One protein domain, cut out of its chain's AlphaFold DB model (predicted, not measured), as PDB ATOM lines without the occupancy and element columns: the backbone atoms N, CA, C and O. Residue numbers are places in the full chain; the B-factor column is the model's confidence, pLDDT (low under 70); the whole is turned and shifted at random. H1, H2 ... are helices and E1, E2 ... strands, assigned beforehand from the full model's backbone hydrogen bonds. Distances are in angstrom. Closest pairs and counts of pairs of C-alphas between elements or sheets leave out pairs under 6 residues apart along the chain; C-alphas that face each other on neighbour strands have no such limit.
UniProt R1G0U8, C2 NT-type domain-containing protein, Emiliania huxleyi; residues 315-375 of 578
ATOM      1  N   LEU A 315      -4.779 -10.607 -14.057       56.38
ATOM      2  CA  LEU A 315      -5.993 -10.487 -14.879       56.38
ATOM      3  C   LEU A 315      -6.864  -9.283 -14.476       56.38
ATOM      4  O   LEU A 315      -7.358  -8.557 -15.342       56.38
ATOM      5  N   LEU A 316      -7.010  -9.012 -13.176       54.53
ATOM      6  CA  LEU A 316      -7.732  -7.838 -12.668       54.53
ATOM      7  C   LEU A 316      -7.029  -6.517 -13.037       54.53
ATOM      8  O   LEU A 316      -7.691  -5.499 -13.224       54.53
ATOM      9  N   GLY A 317      -5.713  -6.536 -13.276       57.78
ATOM     10  CA  GLY A 317      -4.961  -5.417 -13.860       57.78
ATOM     11  C   GLY A 317      -5.260  -5.116 -15.344       57.78
ATOM     12  O   GLY A 317      -4.716  -4.154 -15.899       57.78
ATOM     13  N   MET A 318      -6.109  -5.906 -16.018       57.94
ATOM     14  CA  MET A 318      -6.436  -5.765 -17.449       57.94
ATOM     15  C   MET A 318      -7.603  -4.801 -17.753       57.94
ATOM     16  O   MET A 318      -8.201  -4.899 -18.834       57.94
ATOM     17  N   ASP A 319      -7.935  -3.869 -16.854       62.31
ATOM     18  CA  ASP A 319      -8.963  -2.852 -17.118       62.31
ATOM     19  C   ASP A 319      -8.633  -2.045 -18.386       62.31
ATOM     20  O   ASP A 319      -7.535  -1.503 -18.560       62.31
ATOM     21  N   CYS A 320      -9.588  -2.003 -19.320       57.22
ATOM     22  CA  CYS A 320      -9.343  -1.508 -20.679       57.22
ATOM     23  C   CYS A 320      -9.183   0.014 -20.755       57.22
ATOM     24  O   CYS A 320      -8.495   0.508 -21.652       57.22
ATOM     25  N   GLU A 321      -9.809   0.735 -19.827       58.00
ATOM     26  CA  GLU A 321      -9.870   2.196 -19.828       58.00
ATOM     27  C   GLU A 321      -8.654   2.795 -19.103       58.00
ATOM     28  O   GLU A 321      -7.942   3.620 -19.688       58.00
ATOM     29  N   ASP A 322      -8.325   2.294 -17.907       59.28
ATOM     30  CA  ASP A 322      -7.251   2.825 -17.054       59.28
ATOM     31  C   ASP A 322      -5.904   2.085 -17.174       59.28
ATOM     32  O   ASP A 322      -4.839   2.702 -17.039       59.28
ATOM     33  N   GLY A 323      -5.914   0.788 -17.502       62.91
ATOM     34  CA  GLY A 323      -4.722  -0.058 -17.556       62.91
ATOM     35  C   GLY A 323      -3.833   0.179 -18.785       62.91
ATOM     36  O   GLY A 323      -4.288   0.235 -19.933       62.91
ATOM     37  N   ARG A 324      -2.506   0.237 -18.579       62.00
ATOM     38  CA  ARG A 324      -1.512   0.288 -19.680       62.00
ATOM     39  C   ARG A 324      -1.631  -0.935 -20.599       62.00
ATOM     40  O   ARG A 324      -1.526  -0.788 -21.817       62.00
ATOM     41  N   PHE A 325      -1.886  -2.108 -20.019       64.75
ATOM     42  CA  PHE A 325      -2.147  -3.353 -20.742       64.75
ATOM     43  C   PHE A 325      -3.394  -3.238 -21.632       64.75
ATOM     44  O   PHE A 325      -3.320  -3.477 -22.837       64.75
ATOM     45  N   GLY A 326      -4.518  -2.804 -21.054       65.19
ATOM     46  CA  GLY A 326      -5.801  -2.675 -21.742       65.19
ATOM     47  C   GLY A 326      -5.725  -1.780 -22.980       65.19
ATOM     48  O   GLY A 326      -6.109  -2.188 -24.081       65.19
ATOM     49  N   ARG A 327      -5.104  -0.602 -22.836       65.50
ATOM     50  CA  ARG A 327      -4.861   0.332 -23.949       65.50
ATOM     51  C   ARG A 327      -3.935  -0.250 -25.029       65.50
ATOM     52  O   ARG A 327      -4.199  -0.064 -26.220       65.50
ATOM     53  N   LEU A 328      -2.887  -0.994 -24.655       64.44
ATOM     54  CA  LEU A 328      -1.995  -1.675 -25.609       64.44
ATOM     55  C   LEU A 328      -2.709  -2.789 -26.390       64.44
ATOM     56  O   LEU A 328      -2.520  -2.897 -27.606       64.44
ATOM     57  N   LEU A 329      -3.550  -3.586 -25.725       63.50
ATOM     58  CA  LEU A 329      -4.334  -4.649 -26.355       63.50
ATOM     59  C   LEU A 329      -5.369  -4.072 -27.335       63.50
ATOM     60  O   LEU A 329      -5.424  -4.499 -28.491       63.50
ATOM     61  N   CYS A 330      -6.125  -3.049 -26.924       66.81
ATOM     62  CA  CYS A 330      -7.104  -2.374 -27.785       66.81
ATOM     63  C   CYS A 330      -6.443  -1.755 -29.028       66.81
ATOM     64  O   CYS A 330      -6.910  -1.968 -30.151       66.81
ATOM     65  N   SER A 331      -5.296  -1.088 -28.843       69.12
ATOM     66  CA  SER A 331      -4.485  -0.526 -29.931       69.12
ATOM     67  C   SER A 331      -3.992  -1.605 -30.909       69.12
ATOM     68  O   SER A 331      -4.199  -1.482 -32.119       69.12
ATOM     69  N   ARG A 332      -3.443  -2.729 -30.413       68.31
ATOM     70  CA  ARG A 332      -3.028  -3.879 -31.249       68.31
ATOM     71  C   ARG A 332      -4.178  -4.487 -32.059       68.31
ATOM     72  O   ARG A 332      -3.956  -4.963 -33.173       68.31
ATOM     73  N   LEU A 333      -5.398  -4.476 -31.525       63.56
ATOM     74  CA  LEU A 333      -6.602  -4.985 -32.195       63.56
ATOM     75  C   LEU A 333      -7.263  -3.951 -33.125       63.56
ATOM     76  O   LEU A 333      -8.231  -4.279 -33.828       63.56
ATOM     77  N   GLY A 334      -6.729  -2.726 -33.166       74.06
ATOM     78  CA  GLY A 334      -7.212  -1.624 -33.992       74.06
ATOM     79  C   GLY A 334      -8.574  -1.093 -33.556       74.06
ATOM     80  O   GLY A 334      -9.370  -0.741 -34.423       74.06
ATOM     81  N   TYR A 335      -8.862  -1.104 -32.253       76.38
ATOM     82  CA  TYR A 335     -10.029  -0.441 -31.674       76.38
ATOM     83  C   TYR A 335      -9.601   0.897 -31.054       76.38
ATOM     84  O   TYR A 335      -8.647   0.947 -30.279       76.38
ATOM     85  N   GLN A 336     -10.299   1.973 -31.405       74.81
ATOM     86  CA  GLN A 336     -10.037   3.344 -30.958       74.81
ATOM     87  C   GLN A 336     -10.988   3.797 -29.843       74.81
ATOM     88  O   GLN A 336     -10.635   4.680 -29.067       74.81
ATOM     89  N   ARG A 337     -12.188   3.204 -29.755       79.12
ATOM     90  CA  ARG A 337     -13.159   3.449 -28.675       79.12
ATOM     91  C   ARG A 337     -13.747   2.136 -28.175       79.12
ATOM     92  O   ARG A 337     -14.768   1.670 -28.677       79.12
ATOM     93  N   VAL A 338     -13.086   1.559 -27.179       78.69
ATOM     94  CA  VAL A 338     -13.591   0.415 -26.418       78.69
ATOM     95  C   VAL A 338     -14.134   0.935 -25.098       78.69
ATOM     96  O   VAL A 338     -13.426   1.662 -24.411       78.69
ATOM     97  N   SER A 339     -15.364   0.558 -24.765       81.69
ATOM     98  CA  SER A 339     -15.899   0.640 -23.407       81.69
ATOM     99  C   SER A 339     -15.914  -0.770 -22.831       81.69
ATOM    100  O   SER A 339     -16.551  -1.646 -23.425       81.69
ATOM    101  N   ALA A 340     -15.239  -1.004 -21.712       81.06
ATOM    102  CA  ALA A 340     -15.294  -2.292 -21.024       81.06
ATOM    103  C   ALA A 340     -16.078  -2.143 -19.720       81.06
ATOM    104  O   ALA A 340     -15.795  -1.259 -18.916       81.06
ATOM    105  N   GLY A 341     -17.064  -3.012 -19.512       80.94
ATOM    106  CA  GLY A 341     -17.634  -3.233 -18.192       80.94
ATOM    107  C   GLY A 341     -16.576  -3.797 -17.245       80.94
ATOM    108  O   GLY A 341     -15.571  -4.365 -17.684       80.94
ATOM    109  N   ARG A 342     -16.825  -3.644 -15.945       82.62
ATOM    110  CA  ARG A 342     -15.987  -4.241 -14.904       82.62
ATOM    111  C   ARG A 342     -15.962  -5.761 -15.051       82.62
ATOM    112  O   ARG A 342     -16.904  -6.355 -15.576       82.62
ATOM    113  N   TRP A 343     -14.894  -6.370 -14.554       82.56
ATOM    114  CA  TRP A 343     -14.860  -7.809 -14.338       82.56
ATOM    115  C   TRP A 343     -15.859  -8.198 -13.239       82.56
ATOM    116  O   TRP A 343     -15.862  -7.610 -12.157       82.56
ATOM    117  N   GLU A 344     -16.693  -9.191 -13.528       87.12
ATOM    118  CA  GLU A 344     -17.665  -9.797 -12.620       87.12
ATOM    119  C   GLU A 344     -17.377 -11.304 -12.509       87.12
ATOM    120  O   GLU A 344     -16.947 -11.930 -13.476       87.12
ATOM    121  N   GLY A 345     -17.610 -11.903 -11.339       88.56
ATOM    122  CA  GLY A 345     -17.343 -13.326 -11.082       88.56
ATOM    123  C   GLY A 345     -16.181 -13.578 -10.118       88.56
ATOM    124  O   GLY A 345     -15.702 -12.672  -9.438       88.56
ATOM    125  N   SER A 346     -15.764 -14.840 -10.037       83.19
ATOM    126  CA  SER A 346     -14.688 -15.347  -9.174       83.19
ATOM    127  C   SER A 346     -13.751 -16.255  -9.970       83.19
ATOM    128  O   SER A 346     -14.063 -16.626 -11.098       83.19
ATOM    129  N   GLU A 347     -12.623 -16.658  -9.390       75.31
ATOM    130  CA  GLU A 347     -11.697 -17.609 -10.018       75.31
ATOM    131  C   GLU A 347     -12.383 -18.941 -10.373       75.31
ATOM    132  O   GLU A 347     -12.385 -19.344 -11.535       75.31
ATOM    133  N   GLU A 348     -13.088 -19.547  -9.410       78.62
ATOM    134  CA  GLU A 348     -13.837 -20.804  -9.585       78.62
ATOM    135  C   GLU A 348     -14.967 -20.711 -10.625       78.62
ATOM    136  O   GLU A 348     -15.253 -21.669 -11.345       78.62
ATOM    137  N   SER A 349     -15.645 -19.560 -10.706       82.25
ATOM    138  CA  SER A 349     -16.730 -19.346 -11.673       82.25
ATOM    139  C   SER A 349     -16.228 -18.835 -13.029       82.25
ATOM    140  O   SER A 349     -16.939 -18.944 -14.033       82.25
ATOM    141  N   GLY A 350     -14.986 -18.364 -13.099       84.19
ATOM    142  CA  GLY A 350     -14.434 -17.608 -14.212       84.19
ATOM    143  C   GLY A 350     -14.818 -16.127 -14.168       84.19
ATOM    144  O   GLY A 350     -15.919 -15.751 -13.765       84.19
ATOM    145  N   LEU A 351     -13.904 -15.287 -14.652       83.75
ATOM    146  CA  LEU A 351     -14.095 -13.848 -14.775       83.75
ATOM    147  C   LEU A 351     -14.867 -13.534 -16.064       83.75
ATOM    148  O   LEU A 351     -14.423 -13.851 -17.173       83.75
ATOM    149  N   GLU A 352     -16.022 -12.897 -15.924       86.44
ATOM    150  CA  GLU A 352     -16.838 -12.385 -17.020       86.44
ATOM    151  C   GLU A 352     -16.657 -10.871 -17.173       86.44
ATOM    152  O   GLU A 352     -16.484 -10.145 -16.197       86.44
ATOM    153  N   ARG A 353     -16.702 -10.370 -18.409       87.31
ATOM    154  CA  ARG A 353     -16.806  -8.932 -18.693       87.31
ATOM    155  C   ARG A 353     -17.609  -8.666 -19.954       87.31
ATOM    156  O   ARG A 353     -17.606  -9.467 -20.893       87.31
ATOM    157  N   GLU A 354     -18.228  -7.496 -20.017       87.00
ATOM    158  CA  GLU A 354     -18.905  -7.015 -21.217       87.00
ATOM    159  C   GLU A 354     -18.037  -5.988 -21.964       87.00
ATOM    160  O   GLU A 354     -17.585  -5.004 -21.388       87.00
ATOM    161  N   VAL A 355     -17.812  -6.187 -23.263       84.81
ATOM    162  CA  VAL A 355     -16.984  -5.311 -24.105       84.81
ATOM    163  C   VAL A 355     -17.827  -4.690 -25.219       84.81
ATOM    164  O   VAL A 355     -18.362  -5.386 -26.086       84.81
ATOM    165  N   GLY A 356     -17.924  -3.361 -25.217       84.75
ATOM    166  CA  GLY A 356     -18.520  -2.551 -26.281       84.75
ATOM    167  C   GLY A 356     -17.451  -1.870 -27.138       84.75
ATOM    168  O   GLY A 356     -16.462  -1.353 -26.623       84.75
ATOM    169  N   THR A 357     -17.646  -1.844 -28.454       85.88
ATOM    170  CA  THR A 357     -16.740  -1.182 -29.413       85.88
ATOM    171  C   THR A 357     -17.512  -0.102 -30.159       85.88
ATOM    172  O   THR A 357     -18.223  -0.404 -31.115       85.88
ATOM    173  N   LEU A 358     -17.415   1.144 -29.699       84.56
ATOM    174  CA  LEU A 358     -18.271   2.261 -30.127       84.56
ATOM    175  C   LEU A 358     -17.796   2.940 -31.427       84.56
ATOM    176  O   LEU A 358     -18.448   3.847 -31.934       84.56
ATOM    177  N   ASP A 359     -16.645   2.533 -31.963       83.44
ATOM    178  CA  ASP A 359     -16.014   3.077 -33.171       83.44
ATOM    179  C   ASP A 359     -16.364   2.330 -34.470       83.44
ATOM    180  O   ASP A 359     -15.978   2.767 -35.556       83.44
ATOM    181  N   ILE A 360     -17.092   1.213 -34.385       81.19
ATOM    182  CA  ILE A 360     -17.474   0.400 -35.548       81.19
ATOM    183  C   ILE A 360     -18.973   0.518 -35.877       81.19
ATOM    184  O   ILE A 360     -19.788   0.757 -34.984       81.19
ATOM    185  N   PRO A 361     -19.384   0.312 -37.146       77.19
ATOM    186  CA  PRO A 361     -20.797   0.283 -37.514       77.19
ATOM    187  C   PRO A 361     -21.583  -0.723 -36.665       77.19
ATOM    188  O   PRO A 361     -21.162  -1.873 -36.520       77.19
ATOM    189  N   TYR A 362     -22.733  -0.285 -36.144       82.62
ATOM    190  CA  TYR A 362     -23.579  -1.017 -35.187       82.62
ATOM    191  C   TYR A 362     -22.955  -1.261 -33.801       82.62
ATOM    192  O   TYR A 362     -23.532  -2.002 -33.015       82.62
ATOM    193  N   GLY A 363     -21.826  -0.626 -33.470       82.00
ATOM    194  CA  GLY A 363     -21.117  -0.796 -32.196       82.00
ATOM    195  C   GLY A 363     -21.906  -0.414 -30.937       82.00
ATOM    196  O   GLY A 363     -21.646  -0.944 -29.864       82.00
ATOM    197  N   GLU A 364     -22.906   0.459 -31.067       84.50
ATOM    198  CA  GLU A 364     -23.871   0.781 -30.001       84.50
ATOM    199  C   GLU A 364     -24.981  -0.278 -29.866       84.50
ATOM    200  O   GLU A 364     -25.633  -0.381 -28.832       84.50
ATOM    201  N   SER A 365     -25.221  -1.063 -30.922       81.31
ATOM    202  CA  SER A 365     -26.323  -2.029 -31.024       81.31
ATOM    203  C   SER A 365     -25.957  -3.432 -30.540       81.31
ATOM    204  O   SER A 365     -26.817  -4.312 -30.535       81.31
ATOM    205  N   PHE A 366     -24.691  -3.680 -30.194       83.62
ATOM    206  CA  PHE A 366     -24.244  -4.969 -29.679       83.62
ATOM    207  C   PHE A 366     -23.044  -4.827 -28.744       83.62
ATOM    208  O   PHE A 366     -22.240  -3.907 -28.865       83.62
ATOM    209  N   ARG A 367     -22.897  -5.798 -27.845       84.25
ATOM    210  CA  ARG A 367     -21.741  -5.952 -26.961       84.25
ATOM    211  C   ARG A 367     -21.283  -7.410 -26.966       84.25
ATOM    212  O   ARG A 367     -22.032  -8.299 -27.379       84.25
ATOM    213  N   VAL A 368     -20.031  -7.651 -26.591       83.62
ATOM    214  CA  VAL A 368     -19.420  -8.986 -26.534       83.62
ATOM    215  C   VAL A 368     -19.203  -9.352 -25.073       83.62
ATOM    216  O   VAL A 368     -18.444  -8.675 -24.391       83.62
ATOM    217  N   GLN A 369     -19.841 -10.423 -24.604       86.12
ATOM    218  CA  GLN A 369     -19.570 -10.985 -23.283       86.12
ATOM    219  C   GLN A 369     -18.412 -11.983 -23.411       86.12
ATOM    220  O   GLN A 369     -18.514 -12.984 -24.133       86.12
ATOM    221  N   GLU A 370     -17.296 -11.684 -22.751       84.00
ATOM    222  CA  GLU A 370     -16.120 -12.552 -22.678       84.00
ATOM    223  C   GLU A 370     -16.097 -13.245 -21.313       84.00
ATOM    224  O   GLU A 370     -16.187 -12.563 -20.295       84.00
ATOM    225  N   ARG A 371     -15.947 -14.576 -21.286       86.81
ATOM    226  CA  ARG A 371     -15.729 -15.352 -20.056       86.81
ATOM    227  C   ARG A 371     -14.374 -16.042 -20.102       86.81
ATOM    228  O   ARG A 371     -14.077 -16.785 -21.042       86.81
ATOM    229  N   TRP A 372     -13.589 -15.811 -19.060       83.19
ATOM    230  CA  TRP A 372     -12.243 -16.329 -18.870       83.19
ATOM    231  C   TRP A 372     -12.261 -17.289 -17.686       83.19
ATOM    232  O   TRP A 372     -12.543 -16.882 -16.565       83.19
ATOM    233  N   VAL A 373     -12.001 -18.570 -17.940       83.88
ATOM    234  CA  VAL A 373     -11.967 -19.606 -16.901       83.88
ATOM    235  C   VAL A 373     -10.526 -20.077 -16.765       83.88
ATOM    236  O   VAL A 373      -9.966 -20.616 -17.721       83.88
ATOM    237  N   ALA A 374      -9.931 -19.860 -15.593       78.56
ATOM    238  CA  ALA A 374      -8.696 -20.533 -15.225       78.56
ATOM    239  C   ALA A 374      -9.051 -21.979 -14.861       78.56
ATOM    240  O   ALA A 374      -9.907 -22.221 -14.015       78.56
ATOM    241  N   LEU A 375      -8.435 -22.946 -15.539       77.19
ATOM    242  CA  LEU A 375      -8.548 -24.356 -15.186       77.19
ATOM    243  C   LEU A 375      -7.196 -24.787 -14.634       77.19
ATOM    244  O   LEU A 375      -6.223 -24.848 -15.387       77.19
TER     245      LEU A 375
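This is residues 315 to 375 of the 578 residues of the protein "C2 NT-type domain-containing protein" of Emiliania huxleyi (UniProt R1G0U8). A narrow sheet is built along one long strand, E3, with the short strands E1 and E2 in line one after the other along one of its sides and E4 along its other side. The single short helix H1 only grazes this sheet, and the sheet with its turns makes the longest axis of the domain. The printed part has 61 residues, with one named helix, H1, followed along the chain by four named strands, E1 to E4; the sheet is branched, with the neighbour pairs E1 and E3, E2 and E3, and E3 and E4, each antiparallel. The class is mixed, helices and strands, with 28 residues, under half, in named elements. The whole is compact, with a radius of gyration of the C-alphas of 12.0 A and spans of 35 by 26 by 17 A.

E3, residues 350 to 357, has three neighbours in staggered pairing. On one side of it lie E1, residues 338 to 340, beside residues 354 to 357, and E2, residues 344 to 346, beside residues 350 to 352. On the other side lies E4, residues 368 to 372, beside residues 350 to 355. E1 and E3 are antiparallel at 149 degrees, with N 339 and O 356 2.9 A apart, within hydrogen-bond range. E2 and E3 form a hairpin at 160 degrees, with N 350 and O 346 2.8 A apart. E3 and E4 form a hairpin at 154 degrees, with N 353 and O 370 2.9 A apart and N 368 and O 355 2.9 A apart. E2, E3 and E4 make a meander, each strand the antiparallel neighbour of the one before. The edge strands E1, E2 and E4 are apart from one another. H1, residues 324 to 332, is on the sheet but only grazes it, with its residues 326 to 331. The closest C-alphas of H1 and E1 are those of Cys 330 and Val 338, 7.2 A apart. In H1 every O i to N i+4 pair is within hydrogen-bond range.

E3 runs 22.5 A from C-alpha 350 at (-14.434, -17.608, -14.212) to C-alpha 357 at (-16.740, -1.182, -29.413). E4 is 12.8 A long and ends with C-alpha 372 at (-12.243, -16.329, -18.870). E2 measures 7.2 A and E1 6.3 A. H1 is 12.4 A long and begins with C-alpha 324 at (-1.512, 0.288, -19.680).

The two C-alphas farthest apart are those of Glu 348 and Pro 361, 35.7 A. The printed part has no cut. The links H1 to E1, E1 to E2 and E2 to E3 are tight, and E3 to E4, with 10 residues, is short. The mean pLDDT of the printed part is 76.0, and residues 315 to 333 are under 70.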